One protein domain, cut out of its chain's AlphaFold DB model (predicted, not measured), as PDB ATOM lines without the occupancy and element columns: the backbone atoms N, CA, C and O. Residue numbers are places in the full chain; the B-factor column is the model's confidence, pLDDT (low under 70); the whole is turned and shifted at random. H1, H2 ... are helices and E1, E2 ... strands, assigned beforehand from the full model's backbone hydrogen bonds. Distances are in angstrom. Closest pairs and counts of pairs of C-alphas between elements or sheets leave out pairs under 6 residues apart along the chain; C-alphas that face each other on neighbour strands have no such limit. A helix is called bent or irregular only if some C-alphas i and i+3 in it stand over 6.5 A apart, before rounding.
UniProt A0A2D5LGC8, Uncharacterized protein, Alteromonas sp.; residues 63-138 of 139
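This is residues 63 to 138 of the 139 residues of an uncharacterized protein of Alteromonas sp. (UniProt A0A2D5LGC8). A twisted four-stranded sheet has one long helix, H1, packed over one of its faces along the strands, and a small three-stranded sheet, E1 E2 E3, sits by the last part of that helix, near its residues 128 to 132. A long loop, residues 101 to 112, joins E5 to E6. The printed part has 76 residues with seven named strands and one named helix, in the order E1 E2 E3 E4 E5 E6 H1 E7, and its class is mixed, helices and strands. The larger sheet runs E6 E5 E4 E7 and is mixed; the smaller is antiparallel. The whole is compact, with a radius of gyration of the C-alphas of 11.6 A and spans of 31 by 28 by 22 A.

Find C-alpha 67 at (266.161, 227.458, 369.350), where E1, residues 67 to 69, begins. Next come E2, residues 72 to 75, and E3, residues 78 to 81. E4, residues 87 to 92, measures 16.2 A; E5, residues 96 to 100, 13.2 A; E6, residues 113 to 117, 13.8 A. From C-alpha 118 at (268.191, 212.140, 357.404), H1 runs 20.9 A to residue 132; it is irregular, with C-alphas 119 and 122 7.3 A apart. E7, residues 136 to 138, ends at C-alpha 138, (282.089, 220.335, 357.694).

Look first at E1 E2 E3, a meander, each strand the antiparallel neighbour of the one before: N 67 and O 74 are 2.9 A apart, N 73 and O 80 2.8 A. E4 E5 E6 is a second meander, with N 91 and O 98 at 3.0 A and N 99 and O 114 at 2.9 A. E7 is the parallel neighbour of E4, with N 138 and O 88 at 2.9 A. H1 is on this sheet in two layers, helix on one face, at a height over the sheet of 8.9 A; it lies over E5 and E4, along the strands, at 2 degrees to E4 on the local plane. The closest C-alphas of E5 and H1 are those of His 96 and Ala 118, 4.4 A. E6, H1 and E7 form a split strand-helix-strand unit, two strands of one sheet joined through a helix, with E5 and E4 between the two strands in the sheet, and its crossover is right-handed. H1 is also on the sheet E1 E2 E3; the closest C-alphas of E1 and H1 are those of Phe 68 and Glu 131, 7.2 A. E3 and E4 are apart. In H1, 9 of 11 O i to N i+4 pairs are within hydrogen-bond range.

The C-alphas farthest apart, those of Asn 70 and Asn 94, are 34.8 A apart. The printed part has no cut, and the link from E5 to E6, 12 residues, is long. The mean pLDDT of the printed part is 88.9; look for residue 107, the one printed residue under 70.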
ATOM      1  N   VAL A  63     264.504 221.267 363.848       93.81
ATOM      2  CA  VAL A  63     264.138 222.694 363.742       93.81
ATOM      3  C   VAL A  63     263.341 223.162 364.961       93.81
ATOM      4  O   VAL A  63     263.497 224.289 365.402       93.81
ATOM      5  N   LYS A  64     262.503 222.294 365.541       93.50
ATOM      6  CA  LYS A  64     261.783 222.613 366.788       93.50
ATOM      7  C   LYS A  64     262.640 222.438 368.037       93.50
ATOM      8  O   LYS A  64     262.339 223.028 369.069       93.50
ATOM      9  N   TYR A  65     263.636 221.560 367.968       93.25
ATOM     10  CA  TYR A  65     264.487 221.226 369.103       93.25
ATOM     11  C   TYR A  65     265.593 222.258 369.335       93.25
ATOM     12  O   TYR A  65     265.951 222.525 370.480       93.25
ATOM     13  N   VAL A  66     266.123 222.829 368.254       93.94
ATOM     14  CA  VAL A  66     267.108 223.907 368.310       93.94
ATOM     15  C   VAL A  66     266.381 225.241 368.317       93.94
ATOM     16  O   VAL A  66     265.541 225.491 367.462       93.94
ATOM     17  N   THR A  67     266.719 226.106 369.266       93.75
ATOM     18  CA  THR A  67     266.161 227.458 369.350       93.75
ATOM     19  C   THR A  67     267.271 228.496 369.371       93.75
ATOM     20  O   THR A  67     268.344 228.264 369.929       93.75
ATOM     21  N   PHE A  68     266.998 229.647 368.763       92.88
ATOM     22  CA  PHE A  68     267.884 230.802 368.766       92.88
ATOM     23  C   PHE A  68     267.220 231.916 369.567       92.88
ATOM     24  O   PHE A  68     266.259 232.530 369.120       92.88
ATOM     25  N   ASN A  69     267.709 232.151 370.785       88.81
ATOM     26  CA  ASN A  69     267.149 233.138 371.706       88.81
ATOM     27  C   ASN A  69     268.266 234.032 372.243       88.81
ATOM     28  O   ASN A  69     269.288 233.533 372.714       88.81
ATOM     29  N   ASN A  70     268.071 235.354 372.204       85.88
ATOM     30  CA  ASN A  70     269.017 236.348 372.736       85.88
ATOM     31  C   ASN A  70     270.469 236.146 372.247       85.88
ATOM     32  O   ASN A  70     271.417 236.255 373.024       85.88
ATOM     33  N   GLY A  71     270.649 235.802 370.966       87.38
ATOM     34  CA  GLY A  71     271.970 235.552 370.381       87.38
ATOM     35  C   GLY A  71     272.653 234.273 370.878       87.38
ATOM     36  O   GLY A  71     273.874 234.155 370.775       87.38
ATOM     37  N   GLN A  72     271.896 233.322 371.432       92.06
ATOM     38  CA  GLN A  72     272.378 232.001 371.829       92.06
ATOM     39  C   GLN A  72     271.644 230.902 371.066       92.06
ATOM     40  O   GLN A  72     270.430 230.973 370.896       92.06
ATOM     41  N   ILE A  73     272.386 229.873 370.660       93.06
ATOM     42  CA  ILE A  73     271.836 228.603 370.196       93.06
ATOM     43  C   ILE A  73     271.613 227.692 371.407       93.06
ATOM     44  O   ILE A  73     272.518 227.495 372.223       93.06
ATOM     45  N   GLN A  74     270.406 227.146 371.524       92.50
ATOM     46  CA  GLN A  74     269.997 226.263 372.611       92.50
ATOM     47  C   GLN A  74     269.430 224.958 372.065       92.50
ATOM     48  O   GLN A  74     268.564 224.969 371.190       92.50
ATOM     49  N   PHE A  75     269.904 223.838 372.603       91.69
ATOM     50  CA  PHE A  75     269.370 222.506 372.330       91.69
ATOM     51  C   PHE A  75     269.685 221.567 373.497       91.69
ATOM     52  O   PHE A  75     270.814 221.509 373.992       91.69
ATOM     53  N   GLY A  76     268.676 220.835 373.970       86.12
ATOM     54  CA  GLY A  76     268.799 220.032 375.187       86.12
ATOM     55  C   GLY A  76     269.208 220.891 376.386       86.12
ATOM     56  O   GLY A  76     268.562 221.889 376.683       86.12
ATOM     57  N   SER A  77     270.288 220.509 377.066       84.75
ATOM     58  CA  SER A  77     270.901 221.282 378.158       84.75
ATOM     59  C   SER A  77     272.035 222.211 377.699       84.75
ATOM     60  O   SER A  77     272.674 222.857 378.529       84.75
ATOM     61  N   THR A  78     272.321 222.272 376.395       87.50
ATOM     62  CA  THR A  78     273.414 223.076 375.839       87.50
ATOM     63  C   THR A  78     272.925 224.471 375.465       87.50
ATOM     64  O   THR A  78     271.931 224.604 374.754       87.50
ATOM     65  N   SER A  79     273.664 225.498 375.892       90.62
ATOM     66  CA  SER A  79     273.474 226.892 375.478       90.62
ATOM     67  C   SER A  79     274.815 227.491 375.079       90.62
ATOM     68  O   SER A  79     275.749 227.518 375.884       90.62
ATOM     69  N   ILE A  80     274.938 227.937 373.831       89.81
ATOM     70  CA  ILE A  80     276.186 228.471 373.273       89.81
ATOM     71  C   ILE A  80     275.893 229.825 372.625       89.81
ATOM     72  O   ILE A  80     274.895 229.958 371.920       89.81
ATOM     73  N   PRO A  81     276.745 230.845 372.802       90.56
ATOM     74  CA  PRO A  81     276.586 232.095 372.072       90.56
ATOM     75  C   PRO A  81     276.712 231.867 370.560       90.56
ATOM     76  O   PRO A  81     277.734 231.365 370.095       90.56
ATOM     77  N   ALA A  82     275.698 232.269 369.794       89.44
ATOM     78  CA  ALA A  82     275.614 232.048 368.351       89.44
ATOM     79  C   ALA A  82     276.816 232.647 367.603       89.44
ATOM     80  O   ALA A  82     277.364 232.013 366.713       89.44
ATOM     81  N   HIS A  83     277.322 233.804 368.052       87.38
ATOM     82  CA  HIS A  83     278.512 234.449 367.478       87.38
ATOM     83  C   HIS A  83     279.805 233.619 367.592       87.38
ATOM     84  O   HIS A  83     280.789 233.919 366.921       87.38
ATOM     85  N   LYS A  84     279.844 232.601 368.464       86.88
ATOM     86  CA  LYS A  84     280.985 231.681 368.587       86.88
ATOM     87  C   LYS A  84     280.870 230.470 367.666       86.88
ATOM     88  O   LYS A  84     281.819 229.690 367.589       86.88
ATOM     89  N   VAL A  85     279.726 230.275 367.017       88.88
ATOM     90  CA  VAL A  85     279.476 229.142 366.129       88.88
ATOM     91  C   VAL A  85     279.912 229.530 364.724       88.88
ATOM     92  O   VAL A  85     279.184 230.194 363.999       88.88
ATOM     93  N   THR A  86     281.119 229.123 364.339       85.69
ATOM     94  CA  THR A  86     281.666 229.384 362.992       85.69
ATOM     95  C   THR A  86     281.668 228.140 362.105       85.69
ATOM     96  O   THR A  86     281.725 228.236 360.878       85.69
ATOM     97  N   ARG A  87     281.632 226.954 362.725       89.00
ATOM     98  CA  ARG A  87     281.726 225.655 362.059       89.00
ATOM     99  C   ARG A  87     280.688 224.699 362.622       89.00
ATOM    100  O   ARG A  87     280.621 224.501 363.834       89.00
ATOM    101  N   VAL A  88     279.930 224.080 361.728       92.06
ATOM    102  CA  VAL A  88     278.903 223.088 362.055       92.06
ATOM    103  C   VAL A  88     279.254 221.785 361.360       92.06
ATOM    104  O   VAL A  88     279.445 221.778 360.146       92.06
ATOM    105  N   ALA A  89     279.313 220.682 362.105       92.19
ATOM    106  CA  ALA A  89     279.381 219.363 361.491       92.19
ATOM    107  C   ALA A  89     277.960 218.876 361.217       92.19
ATOM    108  O   ALA A  89     277.130 218.850 362.132       92.19
ATOM    109  N   LEU A  90     277.684 218.521 359.965       93.00
ATOM    110  CA  LEU A  90     276.395 217.981 359.555       93.00
ATOM    111  C   LEU A  90     276.614 216.808 358.601       93.00
ATOM    112  O   LEU A  90     276.766 217.006 357.394       93.00
ATOM    113  N   GLU A  91     276.602 215.598 359.155       92.44
ATOM    114  CA  GLU A  91     276.908 214.376 358.412       92.44
ATOM    115  C   GLU A  91     275.656 213.526 358.223       92.44
ATOM    116  O   GLU A  91     274.952 213.202 359.180       92.44
ATOM    117  N   THR A  92     275.340 213.189 356.972       91.75
ATOM    118  CA  THR A  92     274.111 212.462 356.629       91.75
ATOM    119  C   THR A  92     274.435 211.044 356.187       91.75
ATOM    120  O   THR A  92     275.094 210.829 355.178       91.75
ATOM    121  N   THR A  93     273.903 210.077 356.924       88.44
ATOM    122  CA  THR A  93     273.882 208.652 356.572       88.44
ATOM    123  C   THR A  93     272.512 208.271 355.996       88.44
ATOM    124  O   THR A  93     271.620 209.115 355.912       88.44
ATOM    125  N   ASN A  94     272.313 207.001 355.621       85.88
ATOM    126  CA  ASN A  94     271.071 206.529 354.988       85.88
ATOM    127  C   ASN A  94     269.794 206.915 355.760       85.88
ATOM    128  O   ASN A  94     268.842 207.413 355.165       85.88
ATOM    129  N   GLU A  95     269.773 206.705 357.078       88.94
ATOM    130  CA  GLU A  95     268.573 206.931 357.902       88.94
ATOM    131  C   GLU A  95     268.712 208.119 358.862       88.94
ATOM    132  O   GLU A  95     267.719 208.757 359.230       88.94
ATOM    133  N   HIS A  96     269.947 208.477 359.219       91.81
ATOM    134  CA  HIS A  96     270.244 209.440 360.275       91.81
ATOM    135  C   HIS A  96     271.157 210.567 359.796       91.81
ATOM    136  O   HIS A  96     272.064 210.357 358.995       91.81
ATOM    137  N   CYS A  97     270.950 211.755 360.346       92.50
ATOM    138  CA  CYS A  97     271.839 212.896 360.233       92.50
ATOM    139  C   CYS A  97     272.406 213.236 361.613       92.50
ATOM    140  O   CYS A  97     271.670 213.295 362.602       92.50
ATOM    141  N   TYR A  98     273.715 213.446 361.665       92.44
ATOM    142  CA  TYR A  98     274.481 213.780 362.853       92.44
ATOM    143  C   TYR A  98     274.818 215.265 362.813       92.44
ATOM    144  O   TYR A  98     275.489 215.730 361.893       92.44
ATOM    145  N   PHE A  99     274.363 216.002 363.818       93.31
ATOM    146  CA  PHE A  99     274.727 217.397 364.029       93.31
ATOM    147  C   PHE A  99     275.689 217.507 365.208       93.31
ATOM    148  O   PHE A  99     275.444 216.913 366.258       93.31
ATOM    149  N   SER A 100     276.749 218.303 365.066       91.75
ATOM    150  CA  SER A 100     277.602 218.685 366.196       91.75
ATOM    151  C   SER A 100     278.261 220.053 366.010       91.75
ATOM    152  O   SER A 100     278.397 220.558 364.891       91.75
ATOM    153  N   LEU A 101     278.691 220.644 367.128       90.94
ATOM    154  CA  LEU A 101     279.443 221.901 367.184       90.94
ATOM    155  C   LEU A 101     280.894 221.641 367.643       90.94
ATOM    156  O   LEU A 101     281.221 221.814 368.821       90.94
ATOM    157  N   PRO A 102     281.784 221.208 366.732       80.81
ATOM    158  CA  PRO A 102     283.097 220.653 367.078       80.81
ATOM    159  C   PRO A 102     284.056 221.654 367.731       80.81
ATOM    160  O   PRO A 102     284.906 221.263 368.525       80.81
ATOM    161  N   TYR A 103     283.907 222.947 367.434       82.12
ATOM    162  CA  TYR A 103     284.756 224.017 367.978       82.12
ATOM    163  C   TYR A 103     284.137 224.708 369.195       82.12
ATOM    164  O   TYR A 103     284.671 225.699 369.691       82.12
ATOM    165  N   ASN A 104     283.021 224.182 369.701       80.88
ATOM    166  CA  ASN A 104     282.324 224.712 370.864       80.88
ATOM    167  C   ASN A 104     282.104 223.603 371.909       80.88
ATOM    168  O   ASN A 104     280.959 223.358 372.296       80.88
ATOM    169  N   PRO A 105     283.169 222.904 372.361       74.12
ATOM    170  CA  PRO A 105     283.021 221.829 373.328       74.12
ATOM    171  C   PRO A 105     282.477 222.376 374.651       74.12
ATOM    172  O   PRO A 105     283.050 223.283 375.253       74.12
ATOM    173  N   THR A 106     281.370 221.802 375.116       70.38
ATOM    174  CA  THR A 106     280.810 222.050 376.454       70.38
ATOM    175  C   THR A 106     281.422 221.128 377.508       70.38
ATOM    176  O   THR A 106     281.279 221.373 378.701       70.38
ATOM    177  N   SER A 107     282.135 220.084 377.071       69.75
ATOM    178  CA  SER A 107     282.886 219.159 377.917       69.75
ATOM    179  C   SER A 107     284.155 218.670 377.199       69.75
ATOM    180  O   SER A 107     284.173 218.626 375.963       69.75
ATOM    181  N   PRO A 108     285.234 218.321 377.927       73.44
ATOM    182  CA  PRO A 108     286.467 217.835 377.313       73.44
ATOM    183  C   PRO A 108     286.221 216.599 376.439       73.44
ATOM    184  O   PRO A 108     285.689 215.597 376.908       73.44
ATOM    185  N   GLY A 109     286.616 216.672 375.165       71.94
ATOM    186  CA  GLY A 109     286.561 215.544 374.228       71.94
ATOM    187  C   GLY A 109     285.179 215.197 373.664       71.94
ATOM    188  O   GLY A 109     285.106 214.310 372.818       71.94
ATOM    189  N   ASN A 110     284.103 215.879 374.071       74.38
ATOM    190  CA  ASN A 110     282.758 215.607 373.561       74.38
ATOM    191  C   ASN A 110     282.074 216.904 373.093       74.38
ATOM    192  O   ASN A 110     281.578 217.678 373.925       74.38
ATOM    193  N   PRO A 111     282.076 217.187 371.775       82.44
ATOM    194  CA  PRO A 111     281.376 218.340 371.245       82.44
ATOM    195  C   PRO A 111     279.860 218.137 371.367       82.44
ATOM    196  O   PRO A 111     279.360 217.030 371.158       82.44
ATOM    197  N   PRO A 112     279.100 219.192 371.687       88.06
ATOM    198  CA  PRO A 112     277.662 219.074 371.815       88.06
ATOM    199  C   PRO A 112     277.041 218.811 370.443       88.06
ATOM    200  O   PRO A 112     277.402 219.437 369.442       88.06
ATOM    201  N   GLY A 113     276.103 217.874 370.407       89.81
ATOM    202  CA  GLY A 113     275.494 217.392 369.181       89.81
ATOM    203  C   GLY A 113     274.340 216.440 369.455       89.81
ATOM    204  O   GLY A 113     274.093 216.051 370.598       89.81
ATOM    205  N   PHE A 114     273.613 216.089 368.405       92.19
ATOM    206  CA  PHE A 114     272.503 215.146 368.467       92.19
ATOM    207  C   PHE A 114     272.255 214.511 367.096       92.19
ATOM    208  O   PHE A 114     272.761 214.970 366.068       92.19
ATOM    209  N   VAL A 115     271.452 213.450 367.092       93.06
ATOM    210  CA  VAL A 115     271.080 212.700 365.890       93.06
ATOM    211  C   VAL A 115     269.615 212.959 365.566       93.06
ATOM    212  O   VAL A 115     268.788 213.061 366.470       93.06
ATOM    213  N   PHE A 116     269.279 213.063 364.286       94.38
ATOM    214  CA  PHE A 116     267.907 213.249 363.812       94.38
ATOM    215  C   PHE A 116     267.690 212.545 362.456       94.38
ATOM    216  O   PHE A 116     268.659 212.109 361.836       94.38
ATOM    217  N   PRO A 117     266.451 212.380 361.958       94.38
ATOM    218  CA  PRO A 117     266.202 211.678 360.695       94.38
ATOM    219  C   PRO A 117     266.820 212.379 359.473       94.38
ATOM    220  O   PRO A 117     266.587 213.573 359.269       94.38
ATOM    221  N   ALA A 118     267.499 211.625 358.599       93.00
ATOM    222  CA  ALA A 118     268.191 212.140 357.404       93.00
ATOM    223  C   ALA A 118     267.296 212.995 356.489       93.00
ATOM    224  O   ALA A 118     267.719 214.022 355.964       93.00
ATOM    225  N   ARG A 119     266.008 212.642 356.382       94.12
ATOM    226  CA  ARG A 119     264.998 213.399 355.618       94.12
ATOM    227  C   ARG A 119     264.855 214.872 356.024       94.12
ATOM    228  O   ARG A 119     264.382 215.669 355.222       94.12
ATOM    229  N   LYS A 120     265.244 215.240 357.251       94.69
ATOM    230  CA  LYS A 120     265.195 216.623 357.752       94.69
ATOM    231  C   LYS A 120     266.521 217.372 357.611       94.69
ATOM    232  O   LYS A 120     266.585 218.542 357.971       94.69
ATOM    233  N   ALA A 121     267.572 216.742 357.079       93.50
ATOM    234  CA  ALA A 121     268.908 217.340 357.002       93.50
ATOM    235  C   ALA A 121     268.918 218.627 356.172       93.50
ATOM    236  O   ALA A 121     269.452 219.640 356.612       93.50
ATOM    237  N   ALA A 122     268.273 218.617 355.004       93.75
ATOM    238  CA  ALA A 122     268.212 219.787 354.128       93.75
ATOM    239  C   ALA A 122     267.411 220.948 354.742       93.75
ATOM    240  O   ALA A 122     267.818 222.104 354.633       93.75
ATOM    241  N   GLU A 123     266.289 220.643 355.398       95.56
ATOM    242  CA  GLU A 123     265.464 221.625 356.111       95.56
ATOM    243  C   GLU A 123     266.253 222.257 357.263       95.56
ATOM    244  O   GLU A 123     266.349 223.478 357.367       95.56
ATOM    245  N   PHE A 124     266.897 221.421 358.075       95.25
ATOM    246  CA  PHE A 124     267.683 221.869 359.212       95.25
ATOM    247  C   PHE A 124     268.931 222.656 358.794       95.25
ATOM    248  O   PHE A 124     269.234 223.683 359.390       95.25
ATOM    249  N   LYS A 125     269.619 222.247 357.720       94.19
ATOM    250  CA  LYS A 125     270.754 222.993 357.159       94.19
ATOM    251  C   LYS A 125     270.354 224.419 356.779       94.19
ATOM    252  O   LYS A 125     271.061 225.356 357.134       94.19
ATOM    253  N   ARG A 126     269.208 224.584 356.109       94.25
ATOM    254  CA  ARG A 126     268.669 225.907 355.753       94.25
ATOM    255  C   ARG A 126     268.315 226.720 356.992       94.25
ATOM    256  O   ARG A 126     268.653 227.893 357.046       94.25
ATOM    257  N   TYR A 127     267.685 226.094 357.985       94.38
ATOM    258  CA  TYR A 127     267.373 226.748 359.255       94.38
ATOM    259  C   TYR A 127     268.632 227.305 359.934       94.38
ATOM    260  O   TYR A 127     268.674 228.480 360.285       94.38
ATOM    261  N   LEU A 128     269.697 226.501 360.016       93.00
ATOM    262  CA  LEU A 128     270.980 226.937 360.569       93.00
ATOM    263  C   LEU A 128     271.609 228.083 359.769       93.00
ATOM    264  O   LEU A 128     272.134 229.011 360.369       93.00
ATOM    265  N   GLN A 129     271.547 228.042 358.435       92.19
ATOM    266  CA  GLN A 129     272.068 229.118 357.581       92.19
ATOM    267  C   GLN A 129     271.313 230.437 357.774       92.19
ATOM    268  O   GLN A 129     271.931 231.498 357.764       92.19
ATOM    269  N   THR A 130     269.995 230.387 357.968       92.25
ATOM    270  CA  THR A 130     269.184 231.585 358.218       92.25
ATOM    271  C   THR A 130     269.529 232.235 359.557       92.25
ATOM    272  O   THR A 130     269.642 233.453 359.630       92.25
ATOM    273  N   GLU A 131     269.711 231.433 360.608       91.25
ATOM    274  CA  GLU A 131     269.892 231.931 361.980       91.25
ATOM    275  C   GLU A 131     271.350 232.276 362.317       91.25
ATOM    276  O   GLU A 131     271.615 233.226 363.054       91.25
ATOM    277  N   LEU A 132     272.315 231.518 361.787       88.69
ATOM    278  CA  LEU A 132     273.746 231.721 362.049       88.69
ATOM    279  C   LEU A 132     274.455 232.535 360.960       88.69
ATOM    280  O   LEU A 132     275.572 232.999 361.179       88.69
ATOM    281  N   GLY A 133     273.823 232.728 359.800       86.62
ATOM    282  CA  GLY A 133     274.412 233.438 358.670       86.62
ATOM    283  C   GLY A 133     275.514 232.631 357.981       86.62
ATOM    284  O   GLY A 133     275.323 231.468 357.618       86.62
ATOM    285  N   ASP A 134     276.664 233.271 357.759       82.38
ATOM    286  CA  ASP A 134     277.798 232.663 357.059       82.38
ATOM    287  C   ASP A 134     278.561 231.700 357.983       82.38
ATOM    288  O   ASP A 134     279.428 232.093 358.766       82.38
ATOM    289  N   ILE A 135     278.185 230.422 357.919       86.19
ATOM    290  CA  ILE A 135     278.810 229.330 358.665       86.19
ATOM    291  C   ILE A 135     279.388 228.275 357.729       86.19
ATOM    292  O   ILE A 135     278.802 227.905 356.708       86.19
ATOM    293  N   HIS A 136     280.521 227.707 358.132       88.81
ATOM    294  CA  HIS A 136     281.146 226.617 357.398       88.81
ATOM    295  C   HIS A 136     280.584 225.270 357.847       88.81
ATOM    296  O   HIS A 136     280.747 224.862 359.000       88.81
ATOM    297  N   PHE A 137     279.962 224.553 356.915       89.00
ATOM    298  CA  PHE A 137     279.604 223.155 357.124       89.00
ATOM    299  C   PHE A 137     280.823 222.274 356.882       89.00
ATOM    300  O   PHE A 137     281.468 222.380 355.839       89.00
ATOM    301  N   ILE A 138     281.117 221.410 357.846       86.75
ATOM    302  CA  ILE A 138     282.089 220.335 357.694       86.75
ATOM    303  C   ILE A 138     281.337 219.007 357.575       86.75
ATOM    304  O   ILE A 138     280.308 218.807 358.230       86.75
TER     305      ILE A 138